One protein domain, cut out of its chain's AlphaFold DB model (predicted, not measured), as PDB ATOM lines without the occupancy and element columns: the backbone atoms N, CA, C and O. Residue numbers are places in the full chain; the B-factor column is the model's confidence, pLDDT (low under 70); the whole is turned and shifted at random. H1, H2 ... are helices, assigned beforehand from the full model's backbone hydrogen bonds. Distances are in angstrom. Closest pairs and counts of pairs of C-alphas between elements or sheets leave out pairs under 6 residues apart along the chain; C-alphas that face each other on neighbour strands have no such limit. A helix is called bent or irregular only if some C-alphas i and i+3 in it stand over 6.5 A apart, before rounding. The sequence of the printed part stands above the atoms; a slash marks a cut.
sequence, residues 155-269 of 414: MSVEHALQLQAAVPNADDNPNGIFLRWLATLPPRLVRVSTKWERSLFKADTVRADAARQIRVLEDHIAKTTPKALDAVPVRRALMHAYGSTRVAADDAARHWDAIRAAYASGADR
ATOM      1  N   MET A 155      -3.613  18.982  15.411       96.44
ATOM      2  CA  MET A 155      -3.915  19.378  16.791       96.44
ATOM      3  C   MET A 155      -3.874  20.902  16.949       96.44
ATOM      4  O   MET A 155      -2.904  21.524  16.511       96.44
ATOM      5  N   SER A 156      -4.878  21.485  17.612       97.25
ATOM      6  CA  SER A 156      -4.875  22.918  17.912       97.25
ATOM      7  C   SER A 156      -3.789  23.295  18.927       97.25
ATOM      8  O   SER A 156      -3.397  22.483  19.767       97.25
ATOM      9  N   VAL A 157      -3.316  24.543  18.884       97.12
ATOM     10  CA  VAL A 157      -2.344  25.063  19.862       97.12
ATOM     11  C   VAL A 157      -2.849  24.951  21.305       97.12
ATOM     12  O   VAL A 157      -2.080  24.615  22.196       97.12
ATOM     13  N   GLU A 158      -4.147  25.149  21.539       96.94
ATOM     14  CA  GLU A 158      -4.777  25.007  22.858       96.94
ATOM     15  C   GLU A 158      -4.625  23.584  23.404       96.94
ATOM     16  O   GLU A 158      -4.175  23.397  24.533       96.94
ATOM     17  N   HIS A 159      -4.902  22.569  22.579       96.62
ATOM     18  CA  HIS A 159      -4.683  21.176  22.962       96.62
ATOM     19  C   HIS A 159      -3.194  20.857  23.141       96.62
ATOM     20  O   HIS A 159      -2.853  20.061  24.008       96.62
ATOM     21  N   ALA A 160      -2.294  21.478  22.373       94.88
ATOM     22  CA  ALA A 160      -0.853  21.300  22.558       94.88
ATOM     23  C   ALA A 160      -0.360  21.885  23.898       94.88
ATOM     24  O   ALA A 160       0.498  21.288  24.547       94.88
ATOM     25  N   LEU A 161      -0.930  23.015  24.332       93.12
ATOM     26  CA  LEU A 161      -0.675  23.617  25.645       93.12
ATOM     27  C   LEU A 161      -1.205  22.729  26.779       93.12
ATOM     28  O   LEU A 161      -0.496  22.479  27.750       93.12
ATOM     29  N   GLN A 162      -2.421  22.197  26.634       93.94
ATOM     30  CA  GLN A 162      -2.984  21.232  27.586       93.94
ATOM     31  C   GLN A 162      -2.156  19.944  27.647       93.94
ATOM     32  O   GLN A 162      -1.901  19.425  28.730       93.94
ATOM     33  N   LEU A 163      -1.685  19.453  26.497       92.38
ATOM     34  CA  LEU A 163      -0.817  18.283  26.411       92.38
ATOM     35  C   LEU A 163       0.498  18.506  27.159       92.38
ATOM     36  O   LEU A 163       0.966  17.601  27.842       92.38
ATOM     37  N   GLN A 164       1.081  19.705  27.070       90.06
ATOM     38  CA  GLN A 164       2.259  20.041  27.862       90.06
ATOM     39  C   GLN A 164       1.973  20.036  29.358       90.06
ATOM     40  O   GLN A 164       2.748  19.449  30.103       90.06
ATOM     41  N   ALA A 165       0.862  20.636  29.786       88.75
ATOM     42  CA  ALA A 165       0.480  20.653  31.195       88.75
ATOM     43  C   ALA A 165       0.180  19.248  31.750       88.75
ATOM     44  O   ALA A 165       0.355  19.003  32.941       88.75
ATOM     45  N   ALA A 166      -0.272  18.322  30.899       86.81
ATOM     46  CA  ALA A 166      -0.570  16.955  31.303       86.81
ATOM     47  C   ALA A 166       0.695  16.105  31.513       86.81
ATOM     48  O   ALA A 166       0.700  15.257  32.400       86.81
ATOM     49  N   VAL A 167       1.760  16.330  30.734       84.88
ATOM     50  CA  VAL A 167       2.979  15.504  30.749       84.88
ATOM     51  C   VAL A 167       3.861  15.839  31.967       84.88
ATOM     52  O   VAL A 167       4.350  16.966  32.071       84.88
ATOM     53  N   PRO A 168       4.148  14.875  32.868       77.38
ATOM     54  CA  PRO A 168       5.033  15.102  34.008       77.38
ATOM     55  C   PRO A 168       6.426  15.560  33.569       77.38
ATOM     56  O   PRO A 168       6.986  15.027  32.609       77.38
ATOM     57  N   ASN A 169       6.999  16.522  34.299       72.75
ATOM     58  CA  ASN A 169       8.313  17.122  34.027       72.75
ATOM     59  C   ASN A 169       8.432  17.783  32.642       72.75
ATOM     60  O   ASN A 169       9.538  18.042  32.167       72.75
ATOM     61  N   ALA A 170       7.312  18.093  31.979       68.50
ATOM     62  CA  ALA A 170       7.354  18.900  30.766       68.50
ATOM     63  C   ALA A 170       7.979  20.280  31.024       68.50
ATOM     64  O   ALA A 170       8.593  20.841  30.121       68.50
ATOM     65  N   ASP A 171       7.905  20.784  32.258       62.03
ATOM     66  CA  ASP A 171       8.529  22.039  32.685       62.03
ATOM     67  C   ASP A 171      10.068  22.006  32.672       62.03
ATOM     68  O   ASP A 171      10.691  23.059  32.535       62.03
ATOM     69  N   ASP A 172      10.694  20.823  32.720       65.75
ATOM     70  CA  ASP A 172      12.154  20.684  32.576       65.75
ATOM     71  C   ASP A 172      12.600  20.893  31.119       65.75
ATOM     72  O   ASP A 172      13.757  21.211  30.828       65.75
ATOM     73  N   ASN A 173      11.676  20.726  30.169       68.19
ATOM     74  CA  ASN A 173      11.886  21.026  28.761       68.19
ATOM     75  C   ASN A 173      10.586  21.543  28.125       68.19
ATOM     76  O   ASN A 173       9.986  20.848  27.295       68.19
ATOM     77  N   PRO A 174      10.169  22.778  28.458       58.62
ATOM     78  CA  PRO A 174       8.859  23.299  28.071       58.62
ATOM     79  C   PRO A 174       8.737  23.432  26.549       58.62
ATOM     80  O   PRO A 174       7.668  23.309  25.962       58.62
ATOM     81  N   ASN A 175       9.872  23.577  25.863       66.94
ATOM     82  CA  ASN A 175       9.923  23.638  24.407       66.94
ATOM     83  C   ASN A 175       9.830  22.261  23.743       66.94
ATOM     84  O   ASN A 175       9.612  22.184  22.536       66.94
ATOM     85  N   GLY A 176      10.010  21.168  24.485       82.56
ATOM     86  CA  GLY A 176      10.055  19.820  23.933       82.56
ATOM     87  C   GLY A 176       8.782  19.458  23.171       82.56
ATOM     88  O   GLY A 176       8.866  18.892  22.079       82.56
ATOM     89  N   ILE A 177       7.616  19.824  23.707       89.19
ATOM     90  CA  ILE A 177       6.309  19.552  23.090       89.19
ATOM     91  C   ILE A 177       5.998  20.582  22.004       89.19
ATOM     92  O   ILE A 177       5.620  20.199  20.899       89.19
ATOM     93  N   PHE A 178       6.260  21.866  22.249       91.19
ATOM     94  CA  PHE A 178       6.057  22.929  21.260       91.19
ATOM     95  C   PHE A 178       6.877  22.736  19.987       91.19
ATOM     96  O   PHE A 178       6.351  22.854  18.882       91.19
ATOM     97  N   LEU A 179       8.152  22.367  20.115       91.88
ATOM     98  CA  LEU A 179       9.011  22.067  18.972       91.88
ATOM     99  C   LEU A 179       8.497  20.859  18.180       91.88
ATOM    100  O   LEU A 179       8.586  20.858  16.951       91.88
ATOM    101  N   ARG A 180       7.945  19.844  18.858       92.69
ATOM    102  CA  ARG A 180       7.318  18.685  18.205       92.69
ATOM    103  C   ARG A 180       6.043  19.093  17.481       92.69
ATOM    104  O   ARG A 180       5.898  18.749  16.313       92.69
ATOM    105  N   TRP A 181       5.176  19.868  18.127       95.94
ATOM    106  CA  TRP A 181       3.951  20.388  17.522       95.94
ATOM    107  C   TRP A 181       4.258  21.225  16.271       95.94
ATOM    108  O   TRP A 181       3.749  20.909  15.196       95.94
ATOM    109  N   LEU A 182       5.188  22.185  16.355       96.69
ATOM    110  CA  LEU A 182       5.649  22.982  15.210       96.69
ATOM    111  C   LEU A 182       6.191  22.102  14.075       96.69
ATOM    112  O   LEU A 182       5.890  22.339  12.906       96.69
ATOM    113  N   ALA A 183       6.956  21.055  14.403       94.19
ATOM    114  CA  ALA A 183       7.504  20.127  13.414       94.19
ATOM    115  C   ALA A 183       6.430  19.297  12.694       94.19
ATOM    116  O   ALA A 183       6.694  18.773  11.609       94.19
ATOM    117  N   THR A 184       5.226  19.189  13.260       94.94
ATOM    118  CA  THR A 184       4.123  18.466  12.626       94.94
ATOM    119  C   THR A 184       3.373  19.272  11.568       94.94
ATOM    120  O   THR A 184       2.742  18.675  10.696       94.94
ATOM    121  N   LEU A 185       3.439  20.609  11.600       96.88
ATOM    122  CA  LEU A 185       2.659  21.455  10.693       96.88
ATOM    123  C   LEU A 185       3.094  21.318   9.224       96.88
ATOM    124  O   LEU A 185       2.226  21.031   8.397       96.88
ATOM    125  N   PRO A 186       4.392  21.423   8.863       96.31
ATOM    126  CA  PRO A 186       4.807  21.348   7.464       96.31
ATOM    127  C   PRO A 186       4.329  20.087   6.719       96.31
ATOM    128  O   PRO A 186       3.681  20.232   5.681       96.31
ATOM    129  N   PRO A 187       4.534  18.846   7.217       95.50
ATOM    130  CA  PRO A 187       4.054  17.663   6.500       95.50
ATOM    131  C   PRO A 187       2.524  17.576   6.411       95.50
ATOM    132  O   PRO A 187       2.005  16.968   5.476       95.50
ATOM    133  N   ARG A 188       1.780  18.182   7.341       96.06
ATOM    134  CA  ARG A 188       0.311  18.209   7.287       96.06
ATOM    135  C   ARG A 188      -0.215  19.222   6.288       96.06
ATOM    136  O   ARG A 188      -1.176  18.924   5.588       96.06
ATOM    137  N   LEU A 189       0.439  20.375   6.184       96.94
ATOM    138  CA  LEU A 189       0.117  21.390   5.182       96.94
ATOM    139  C   LEU A 189       0.359  20.881   3.752       96.94
ATOM    140  O   LEU A 189      -0.378  21.254   2.848       96.94
ATOM    141  N   VAL A 190       1.316  19.967   3.566       96.31
ATOM    142  CA  VAL A 190       1.482  19.213   2.312       96.31
ATOM    143  C   VAL A 190       0.322  18.233   2.099       96.31
ATOM    144  O   VAL A 190      -0.245  18.159   1.013       96.31
ATOM    145  N   ARG A 191      -0.067  17.472   3.133       95.56
ATOM    146  CA  ARG A 191      -1.138  16.462   3.031       95.56
ATOM    147  C   ARG A 191      -2.492  17.059   2.638       95.56
ATOM    148  O   ARG A 191      -3.144  16.502   1.755       95.56
ATOM    149  N   VAL A 192      -2.869  18.213   3.193       95.75
ATOM    150  CA  VAL A 192      -4.148  18.869   2.851       95.75
ATOM    151  C   VAL A 192      -4.231  19.313   1.382       95.75
ATOM    152  O   VAL A 192      -5.327  19.525   0.870       95.75
ATOM    153  N   SER A 193      -3.096  19.416   0.677       94.12
ATOM    154  CA  SER A 193      -3.052  19.694  -0.765       94.12
ATOM    155  C   SER A 193      -3.388  18.474  -1.635       94.12
ATOM    156  O   SER A 193      -3.566  18.626  -2.846       94.12
ATOM    157  N   THR A 194      -3.470  17.262  -1.081       96.56
ATOM    158  CA  THR A 194      -3.734  16.039  -1.860       96.56
ATOM    159  C   THR A 194      -5.170  15.975  -2.390       96.56
ATOM    160  O   THR A 194      -6.106  16.501  -1.790       96.56
ATOM    161  N   LYS A 195      -5.379  15.294  -3.524       95.50
ATOM    162  CA  LYS A 195      -6.700  15.165  -4.170       95.50
ATOM    163  C   LYS A 195      -7.774  14.580  -3.251       95.50
ATOM    164  O   LYS A 195      -8.917  15.015  -3.334       95.50
ATOM    165  N   TRP A 196      -7.408  13.629  -2.395       94.81
ATOM    166  CA  TRP A 196      -8.344  12.954  -1.492       94.81
ATOM    167  C   TRP A 196      -8.640  13.740  -0.206       94.81
ATOM    168  O   TRP A 196      -9.607  13.421   0.473       94.81
ATOM    169  N   GLU A 197      -7.860  14.773   0.136       95.38
ATOM    170  CA  GLU A 197      -8.116  15.603   1.326       95.38
ATOM    171  C   GLU A 197      -8.699  16.986   1.012       95.38
ATOM    172  O   GLU A 197      -9.297  17.605   1.889       95.38
ATOM    173  N   ARG A 198      -8.598  17.466  -0.233       92.19
ATOM    174  CA  ARG A 198      -9.138  18.777  -0.651       92.19
ATOM    175  C   ARG A 198     -10.653  18.928  -0.469       92.19
ATOM    176  O   ARG A 198     -11.139  20.053  -0.402       92.19
ATOM    177  N   SER A 199     -11.403  17.826  -0.436       91.56
ATOM    178  CA  SER A 199     -12.843  17.843  -0.144       91.56
ATOM    179  C   SER A 199     -13.142  18.080   1.338       91.56
ATOM    180  O   SER A 199     -14.191  18.632   1.655       91.56
ATOM    181  N   LEU A 200     -12.224  17.696   2.230       94.69
ATOM    182  CA  LEU A 200     -12.333  17.908   3.675       94.69
ATOM    183  C   LEU A 200     -11.781  19.274   4.084       94.69
ATOM    184  O   LEU A 200     -12.351  19.957   4.930       94.69
ATOM    185  N   PHE A 201     -10.673  19.690   3.466       96.25
ATOM    186  CA  PHE A 201      -9.924  20.865   3.886       96.25
ATOM    187  C   PHE A 201      -9.711  21.855   2.743       96.25
ATOM    188  O   PHE A 201      -9.157  21.529   1.694       96.25
ATOM    189  N   LYS A 202     -10.049  23.123   2.992       95.75
ATOM    190  CA  LYS A 202      -9.647  24.236   2.123       95.75
ATOM    191  C   LYS A 202      -8.229  24.667   2.494       95.75
ATOM    192  O   LYS A 202      -8.038  25.299   3.531       95.75
ATOM    193  N   ALA A 203      -7.247  24.332   1.655       94.44
ATOM    194  CA  ALA A 203      -5.823  24.521   1.954       94.44
ATOM    195  C   ALA A 203      -5.473  25.946   2.421       94.44
ATOM    196  O   ALA A 203      -4.767  26.100   3.413       94.44
ATOM    197  N   ASP A 204      -6.008  26.983   1.774       95.94
ATOM    198  CA  ASP A 204      -5.705  28.374   2.140       95.94
ATOM    199  C   ASP A 204      -6.298  28.769   3.499       95.94
ATOM    200  O   ASP A 204      -5.641  29.446   4.290       95.94
ATOM    201  N   THR A 205      -7.497  28.276   3.825       97.31
ATOM    202  CA  THR A 205      -8.095  28.448   5.157       97.31
ATOM    203  C   THR A 205      -7.251  27.758   6.224       97.31
ATOM    204  O   THR A 205      -6.953  28.361   7.251       97.31
ATOM    205  N   VAL A 206      -6.813  26.524   5.961       97.94
ATOM    206  CA  VAL A 206      -5.962  25.759   6.884       97.94
ATOM    207  C   VAL A 206      -4.600  26.429   7.081       97.94
ATOM    208  O   VAL A 206      -4.103  26.489   8.200       97.94
ATOM    209  N   ARG A 207      -4.000  26.975   6.020       97.94
ATOM    210  CA  ARG A 207      -2.733  27.722   6.077       97.94
ATOM    211  C   ARG A 207      -2.848  28.998   6.910       97.94
ATOM    212  O   ARG A 207      -1.991  29.247   7.757       97.94
ATOM    213  N   ALA A 208      -3.905  29.783   6.696       98.31
ATOM    214  CA  ALA A 208      -4.171  30.993   7.472       98.31
ATOM    215  C   ALA A 208      -4.422  30.680   8.953       98.31
ATOM    216  O   ALA A 208      -3.914  31.380   9.831       98.31
ATOM    217  N   ASP A 209      -5.157  29.603   9.233       98.25
ATOM    218  CA  ASP A 209      -5.391  29.157  10.598       98.25
ATOM    219  C   ASP A 209      -4.115  28.638  11.274       98.25
ATOM    220  O   ASP A 209      -3.815  29.044  12.393       98.25
ATOM    221  N   ALA A 210      -3.292  27.852  10.570       98.50
ATOM    222  CA  ALA A 210      -1.983  27.426  11.065       98.50
ATOM    223  C   ALA A 210      -1.116  28.633  11.456       98.50
ATOM    224  O   ALA A 210      -0.563  28.660  12.551       98.50
ATOM    225  N   ALA A 211      -1.036  29.660  10.600       98.56
ATOM    226  CA  ALA A 211      -0.281  30.877  10.895       98.56
ATOM    227  C   ALA A 211      -0.798  31.592  12.154       98.56
ATOM    228  O   ALA A 211      -0.002  32.008  12.995       98.56
ATOM    229  N   ARG A 212      -2.123  31.694  12.324       98.62
ATOM    230  CA  ARG A 212      -2.737  32.247  13.541       98.62
ATOM    231  C   ARG A 212      -2.358  31.434  14.781       98.62
ATOM    232  O   ARG A 212      -1.964  32.018  15.783       98.62
ATOM    233  N   GLN A 213      -2.451  30.108  14.717       98.50
ATOM    234  CA  GLN A 213      -2.123  29.241  15.849       98.50
ATOM    235  C   GLN A 213      -0.633  29.294  16.222       98.50
ATOM    236  O   GLN A 213      -0.301  29.278  17.405       98.50
ATOM    237  N   ILE A 214       0.267  29.417  15.236       98.56
ATOM    238  CA  ILE A 214       1.701  29.609  15.496       98.56
ATOM    239  C   ILE A 214       1.938  30.933  16.242       98.56
ATOM    240  O   ILE A 214       2.715  30.933  17.191       98.56
ATOM    241  N   ARG A 215       1.240  32.026  15.889       98.44
ATOM    242  CA  ARG A 215       1.347  33.311  16.616       98.44
ATOM    243  C   ARG A 215       0.907  33.192  18.070       98.44
ATOM    244  O   ARG A 215       1.601  33.677  18.951       98.44
ATOM    245  N   VAL A 216      -0.196  32.486  18.330       98.12
ATOM    246  CA  VAL A 216      -0.658  32.218  19.704       98.12
ATOM    247  C   VAL A 216       0.406  31.461  20.504       98.12
ATOM    248  O   VAL A 216       0.676  31.810  21.653       98.12
ATOM    249  N   LEU A 217       1.039  30.450  19.900       96.75
ATOM    250  CA  LEU A 217       2.126  29.715  20.542       96.75
ATOM    251  C   LEU A 217       3.350  30.605  20.789       96.75
ATOM    252  O   LEU A 217       3.940  30.560  21.864       96.75
ATOM    253  N   GLU A 218       3.744  31.400  19.797       97.00
ATOM    254  CA  GLU A 218       4.872  32.319  19.912       97.00
ATOM    255  C   GLU A 218       4.652  33.332  21.041       97.00
ATOM    256  O   GLU A 218       5.534  33.497  21.884       97.00
ATOM    257  N   ASP A 219       3.464  33.937  21.115       96.88
ATOM    258  CA  ASP A 219       3.073  34.851  22.190       96.88
ATOM    259  C   ASP A 219       3.085  34.160  23.556       96.88
ATOM    260  O   ASP A 219       3.479  34.759  24.558       96.88
ATOM    261  N   HIS A 220       2.659  32.895  23.615       94.25
ATOM    262  CA  HIS A 220       2.727  32.104  24.837       94.25
ATOM    263  C   HIS A 220       4.181  31.902  25.283       94.25
ATOM    264  O   HIS A 220       4.506  32.230  26.422       94.25
ATOM    265  N   ILE A 221       5.070  31.440  24.392       92.81
ATOM    266  CA  ILE A 221       6.500  31.250  24.692       92.81
ATOM    267  C   ILE A 221       7.137  32.583  25.107       92.81
ATOM    268  O   ILE A 221       7.879  32.629  26.085       92.81
ATOM    269  N   ALA A 222       6.818  33.681  24.414       93.62
ATOM    270  CA  ALA A 222       7.320  35.011  24.745       93.62
ATOM    271  C   ALA A 222       6.931  35.451  26.165       93.62
ATOM    272  O   ALA A 222       7.719  36.116  26.832       93.62
ATOM    273  N   LYS A 223       5.734  35.076  26.637       93.44
ATOM    274  CA  LYS A 223       5.227  35.424  27.973       93.44
ATOM    275  C   LYS A 223       5.744  34.498  29.071       93.44
ATOM    276  O   LYS A 223       6.061  34.976  30.154       93.44
ATOM    277  N   THR A 224       5.808  33.190  28.821       90.00
ATOM    278  CA  THR A 224       6.129  32.196  29.861       90.00
ATOM    279  C   THR A 224       7.613  31.868  29.930       90.00
ATOM    280  O   THR A 224       8.153  31.659  31.013       90.00
ATOM    281  N   THR A 225       8.302  31.849  28.788       87.50
ATOM    282  CA  THR A 225       9.714  31.463  28.678       87.50
ATOM    283  C   THR A 225      10.482  32.340  27.669       87.50
ATOM    284  O   THR A 225      11.038  31.823  26.700       87.50
ATOM    285  N   PRO A 226      10.618  33.668  27.893       88.25
ATOM    286  CA  PRO A 226      11.228  34.585  26.919       88.25
ATOM    287  C   PRO A 226      12.614  34.146  26.418       88.25
ATOM    288  O   PRO A 226      12.888  34.173  25.222       88.25
ATOM    289  N   LYS A 227      13.475  33.648  27.319       88.12
ATOM    290  CA  LYS A 227      14.820  33.148  26.970       88.12
ATOM    291  C   LYS A 227      14.789  31.977  25.982       88.12
ATOM    292  O   LYS A 227      15.729  31.797  25.214       88.12
ATOM    293  N   ALA A 228      13.732  31.164  26.007       86.44
ATOM    294  CA  ALA A 228      13.570  30.059  25.074       86.44
ATOM    295  C   ALA A 228      13.270  30.550  23.659       86.44
ATOM    296  O   ALA A 228      13.772  29.966  22.698       86.44
ATOM    297  N   LEU A 229      12.499  31.632  23.525       90.38
ATOM    298  CA  LEU A 229      12.196  32.220  22.225       90.38
ATOM    299  C   LEU A 229      13.476  32.653  21.498       90.38
ATOM    300  O   LEU A 229      13.569  32.492  20.284       90.38
ATOM    301  N   ASP A 230      14.481  33.132  22.231       88.62
ATOM    302  CA  ASP A 230      15.775  33.546  21.676       88.62
ATOM    303  C   ASP A 230      16.692  32.380  21.287       88.62
ATOM    304  O   ASP A 230      17.663  32.565  20.551       88.62
ATOM    305  N   ALA A 231      16.370  31.152  21.698       89.69
ATOM    306  CA  ALA A 231      17.148  29.985  21.323       89.69
ATOM    307  C   ALA A 231      17.018  29.691  19.815       89.69
ATOM    308  O   ALA A 231      15.921  29.504  19.278       89.69
ATOM    309  N   VAL A 232      18.157  29.545  19.128       89.94
ATOM    310  CA  VAL A 232      18.221  29.235  17.684       89.94
ATOM    311  C   VAL A 232      17.346  28.031  17.278       89.94
ATOM    312  O   VAL A 232      16.680  28.115  16.243       89.94
ATOM    313  N   PRO A 233      17.269  26.917  18.043       90.31
ATOM    314  CA  PRO A 233      16.367  25.813  17.711       90.31
ATOM    315  C   PRO A 233      14.883  26.202  17.662       90.31
ATOM    316  O   PRO A 233      14.181  25.713  16.775       90.31
ATOM    317  N   VAL A 234      14.429  27.082  18.564       92.69
ATOM    318  CA  VAL A 234      13.043  27.578  18.627       92.69
ATOM    319  C   VAL A 234      12.770  28.527  17.469       92.69
ATOM    320  O   VAL A 234      11.842  28.283  16.698       92.69
ATOM    321  N   ARG A 235      13.641  29.521  17.245       94.19
ATOM    322  CA  ARG A 235      13.545  30.423  16.081       94.19
ATOM    323  C   ARG A 235      13.498  29.646  14.765       94.19
ATOM    324  O   ARG A 235      12.685  29.951  13.899       94.19
ATOM    325  N   ARG A 236      14.316  28.598  14.615       93.69
ATOM    326  CA  ARG A 236      14.326  27.745  13.415       93.69
ATOM    327  C   ARG A 236      13.026  26.958  13.248       93.69
ATOM    328  O   ARG A 236      12.558  26.814  12.121       93.69
ATOM    329  N   ALA A 237      12.468  26.421  14.332       95.06
ATOM    330  CA  ALA A 237      11.196  25.704  14.280       95.06
ATOM    331  C   ALA A 237      10.043  26.639  13.889       95.06
ATOM    332  O   ALA A 237       9.265  26.283  13.007       95.06
ATOM    333  N   LEU A 238       9.995  27.847  14.461       97.56
ATOM    334  CA  LEU A 238       9.022  28.881  14.103       97.56
ATOM    335  C   LEU A 238       9.182  29.327  12.645       97.56
ATOM    336  O   LEU A 238       8.210  29.307  11.896       97.56
ATOM    337  N   MET A 239      10.406  29.627  12.201       97.69
ATOM    338  CA  MET A 239      10.703  29.973  10.805       97.69
ATOM    339  C   MET A 239      10.204  28.901   9.828       97.69
ATOM    340  O   MET A 239       9.584  29.218   8.816       97.69
ATOM    341  N   HIS A 240      10.453  27.625  10.137       96.56
ATOM    342  CA  HIS A 240      10.012  26.508   9.308       96.56
ATOM    343  C   HIS A 240       8.489  26.356   9.300       96.56
ATOM    344  O   HIS A 240       7.903  26.186   8.230       96.56
ATOM    345  N   ALA A 241       7.847  26.462  10.466       97.69
ATOM    346  CA  ALA A 241       6.399  26.387  10.588       97.69
ATOM    347  C   ALA A 241       5.716  27.538   9.832       97.69
ATOM    348  O   ALA A 241       4.931  27.270   8.924       97.69
ATOM    349  N   TYR A 242       6.079  28.797  10.103       98.50
ATOM    350  CA  TYR A 242       5.551  29.963   9.388       98.50
ATOM    351  C   TYR A 242       5.810  29.879   7.883       98.50
ATOM    352  O   TYR A 242       4.880  30.049   7.093       98.50
ATOM    353  N   GLY A 243       7.034  29.531   7.474       97.00
ATOM    354  CA  GLY A 243       7.387  29.352   6.066       97.00
ATOM    355  C   GLY A 243       6.510  28.315   5.360       97.00
ATOM    356  O   GLY A 243       6.076  28.545   4.232       97.00
ATOM    357  N   SER A 244       6.174  27.213   6.038       96.69
ATOM    358  CA  SER A 244       5.306  26.166   5.483       96.69
ATOM    359  C   SER A 244       3.842  26.588   5.310       96.69
ATOM    360  O   SER A 244       3.144  26.023   4.469       96.69
ATOM    361  N   THR A 245       3.374  27.611   6.039       97.75
ATOM    362  CA  THR A 245       2.013  28.159   5.862       97.75
ATOM    363  C   THR A 245       1.851  28.917   4.549       97.75
ATOM    364  O   THR A 245       0.734  29.066   4.068       97.75
ATOM    365  N   ARG A 246       2.949  29.409   3.961       95.75
ATOM    366  CA  ARG A 246       2.979  30.227   2.733       95.75
ATOM    367  C   ARG A 246       2.250  31.576   2.795       95.75
ATOM    368  O   ARG A 246       2.290  32.317   1.821       95.75
ATOM    369  N   VAL A 247       1.638  31.913   3.930       97.31
ATOM    370  CA  VAL A 247       0.882  33.160   4.147       97.31
ATOM    371  C   VAL A 247       1.504  34.058   5.222       97.31
ATOM    372  O   VAL A 247       1.016  35.153   5.469       97.31
ATOM    373  N   ALA A 248       2.585  33.602   5.862       97.31
ATOM    374  CA  ALA A 248       3.287  34.301   6.940       97.31
ATOM    375  C   ALA A 248       4.788  34.450   6.622       97.31
ATOM    376  O   ALA A 248       5.656  34.063   7.405       97.31
ATOM    377  N   ALA A 249       5.102  34.950   5.420       95.69
ATOM    378  CA  ALA A 249       6.488  35.104   4.971       95.69
ATOM    379  C   ALA A 249       7.272  36.101   5.843       95.69
ATOM    380  O   ALA A 249       8.427  35.833   6.165       95.69
ATOM    381  N   ASP A 250       6.629  37.185   6.283       97.00
ATOM    382  CA  ASP A 250       7.256  38.218   7.118       97.00
ATOM    383  C   ASP A 250       7.597  37.698   8.521       97.00
ATOM    384  O   ASP A 250       8.694  37.942   9.027       97.00
ATOM    385  N   ASP A 251       6.708  36.901   9.125       98.44
ATOM    386  CA  ASP A 251       6.968  36.234  10.408       98.44
ATOM    387  C   ASP A 251       8.180  35.296  10.301       98.44
ATOM    388  O   ASP A 251       9.089  35.321  11.134       98.44
ATOM    389  N   ALA A 252       8.245  34.501   9.230       97.69
ATOM    390  CA  ALA A 252       9.385  33.629   8.984       97.69
ATOM    391  C   ALA A 252      10.684  34.419   8.724       97.69
ATOM    392  O   ALA A 252      11.739  34.032   9.232       97.69
ATOM    393  N   ALA A 253      10.621  35.535   7.989       96.69
ATOM    394  CA  ALA A 253      11.767  36.410   7.738       96.69
ATOM    395  C   ALA A 253      12.309  37.035   9.036       96.69
ATOM    396  O   ALA A 253      13.516  37.002   9.270       96.69
ATOM    397  N   ARG A 254      11.428  37.483   9.941       97.25
ATOM    398  CA  ARG A 254      11.807  37.977  11.278       97.25
ATOM    399  C   ARG A 254      12.597  36.936  12.077       97.25
ATOM    400  O   ARG A 254      13.582  37.267  12.736       97.25
ATOM    401  N   HIS A 255      12.203  35.663  12.009       97.44
ATOM    402  CA  HIS A 255      12.961  34.586  12.652       97.44
ATOM    403  C   HIS A 255      14.296  34.296  11.965       97.44
ATOM    404  O   HIS A 255      15.276  34.015  12.657       97.44
ATOM    405  N   TRP A 256      14.356  34.377  10.635       96.50
ATOM    406  CA  TRP A 256      15.612  34.255   9.897       96.50
ATOM    407  C   TRP A 256      16.614  35.342  10.299       96.50
ATOM    408  O   TRP A 256      17.775  35.030  10.569       96.50
ATOM    409  N   ASP A 257      16.168  36.591  10.426       95.88
ATOM    410  CA  ASP A 257      17.020  37.698  10.859       95.88
ATOM    411  C   ASP A 257      17.596  37.477  12.260       95.88
ATOM    412  O   ASP A 257      18.800  37.653  12.461       95.88
ATOM    413  N   ALA A 258      16.781  36.998  13.205       94.38
ATOM    414  CA  ALA A 258      17.245  36.652  14.548       94.38
ATOM    415  C   ALA A 258      18.285  35.513  14.535       94.38
ATOM    416  O   ALA A 258      19.314  35.595  15.206       94.38
ATOM    417  N   ILE A 259      18.054  34.464  13.737       93.56
ATOM    418  CA  ILE A 259      18.999  33.346  13.570       93.56
ATOM    419  C   ILE A 259      20.328  33.844  12.990       93.56
ATOM    420  O   ILE A 259      21.399  33.480  13.473       93.56
ATOM    421  N   ARG A 260      20.265  34.687  11.956       92.56
ATOM    422  CA  ARG A 260      21.437  35.269  11.299       92.56
ATOM    423  C   ARG A 260      22.236  36.156  12.251       92.56
ATOM    424  O   ARG A 260      23.460  36.048  12.273       92.56
ATOM    425  N   ALA A 261      21.564  36.989  13.045       91.06
ATOM    426  CA  ALA A 261      22.204  37.819  14.060       91.06
ATOM    427  C   ALA A 261      22.940  36.966  15.107       91.06
ATOM    428  O   ALA A 261      24.094  37.252  15.415       91.06
ATOM    429  N   ALA A 262      22.325  35.870  15.568       88.94
ATOM    430  CA  ALA A 262      22.965  34.937  16.494       88.94
ATOM    431  C   ALA A 262      24.232  34.293  15.895       88.94
ATOM    432  O   ALA A 262      25.260  34.201  16.565       88.94
ATOM    433  N   TYR A 263      24.199  33.887  14.618       86.12
ATOM    434  CA  TYR A 263      25.392  33.365  13.934       86.12
ATOM    435  C   TYR A 263      26.491  34.417  13.764       86.12
ATOM    436  O   TYR A 263      27.670  34.093  13.887       86.12
ATOM    437  N   ALA A 264      26.126  35.676  13.516       82.44
ATOM    438  CA  ALA A 264      27.092  36.767  13.421       82.44
ATOM    439  C   ALA A 264      27.773  37.069  14.769       82.44
ATOM    440  O   ALA A 264      28.941  37.445  14.787       82.44
ATOM    441  N   SER A 265      27.079  36.868  15.895       81.50
ATOM    442  CA  SER A 265      27.604  37.105  17.245       81.50
ATOM    443  C   SER A 265      28.374  35.919  17.846       81.50
ATOM    444  O   SER A 265      28.595  35.888  19.053       81.50
ATOM    445  N   GLY A 266      28.766  34.931  17.035       73.25
ATOM    446  CA  GLY A 266      29.587  33.802  17.484       73.25
ATOM    447  C   GLY A 266      28.812  32.567  17.945       73.25
ATOM    448  O   GLY A 266      29.411  31.691  18.565       73.25
ATOM    449  N   ALA A 267      27.510  32.455  17.643       66.31
ATOM    450  CA  ALA A 267      26.844  31.157  17.746       66.31
ATOM    451  C   ALA A 267      27.519  30.142  16.803       66.31
ATOM    452  O   ALA A 267      28.038  30.514  15.749       66.31
ATOM    453  N   ASP A 268      27.496  28.864  17.196       65.88
ATOM    454  CA  ASP A 268      28.061  27.727  16.460       65.88
ATOM    455  C   ASP A 268      27.760  27.731  14.951       65.88
ATOM    456  O   ASP A 268      26.845  28.393  14.462       65.88
ATOM    457  N   ARG A 269      28.501  26.896  14.210       72.12
ATOM    458  CA  ARG A 269      28.351  26.675  12.762       72.12
ATOM    459  C   ARG A 269      26.896  26.746  12.287       72.12
ATOM    460  O   ARG A 269      26.002  26.085  12.821       72.12
TER     461      ARG A 269
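What this domain is: This is residues 155 to 269 of the 414 residues of an uncharacterized protein of Exidia glandulosa HHB12029 (UniProt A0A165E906). Three helices, H3, H2 and H5, run nearly side by side with their centres at the corners of a triangle, and make the core of a helical bundle. H1 packs slantwise over H2 and H3 on one side, and H6 folds back along H5 on the other. The long link between H2 and H3 lies at one end of the longest axis, the tail after H6 at the other. The printed part has 115 residues, with six named helices in the order H1 to H6 and no named strand, an all-helix domain. It is compact, with a radius of gyration of the C-alphas of 14.9 A and spans of 47 by 35 by 22 A.

Where its parts are: The longest helix, H3, takes residues 203 to 224 and measures 31.3 A from C-alpha 203 at (-5.823, 24.521, 1.954) to C-alpha 224 at (6.129, 32.196, 29.861). Before it come H1, residues 157 to 166, and H2, residues 175 to 191, 25.1 A long. H2 is irregular, but only just: C-alphas 183 and 186 are 6.6 A apart. After H3 follow H4, residues 226 to 229, H5, residues 232 to 245, 20.1 A long, and H6, residues 249 to 264, 22.3 A long, which ends at C-alpha 264 at (27.092, 36.767, 13.421).

How they stand to each other: H3 is the hub, touching four helices. H1, H2, H3 and H5 form an up and down bundle, each running against the one before it. H3 touches H2 at a shallow tilt of 8 degrees, opposite ways, closest at the C-alphas of Arg 207 and Leu 189, 7.0 A. H3 touches H5 at 23 degrees, a shallow tilt, opposite ways, closest at the C-alphas of Arg 207 and Thr 245, 4.8 A. H2 and H5 touch, the same way at a shallow tilt of 24 degrees, with the C-alphas of Pro 186 and Ser 244 closest, 5.2 A. H1 touches H3 at a steep tilt of 44 degrees, with residues 213 to 217 of H3 alone; the C-alphas of Val 157 and Gln 213 are closest, 5.8 A. H1 and H2 form a hairpin at a tilt of 37 degrees, only just steep, closest at the C-alphas of Gln 164 and Ile 177, 6.3 A. H4 touches residues 218 to 222 of H3 alone, closest at the C-alphas of Leu 229 and Ala 222, 6.2 A. H5 and H6 form a hairpin at 24 degrees, closest at the C-alphas of Met 239 and Ala 252, 4.3 A; H6 is apart from H1, H2, H3 and H4. Every O i to N i+4 pair is within hydrogen-bond range in H1, H3, H5 and H6, and 9 of 13 are in H2; H4 is too short for such a pair.

The domain as a whole: The farthest C-alphas, those of Ser 199 and Gly 266, are 48.6 A apart. The printed part has no cut, and its long link is H2 to H3, 11 residues. The mean pLDDT of the printed part is 91.5; residues 170 to 175 and 267 to 268 are under 70.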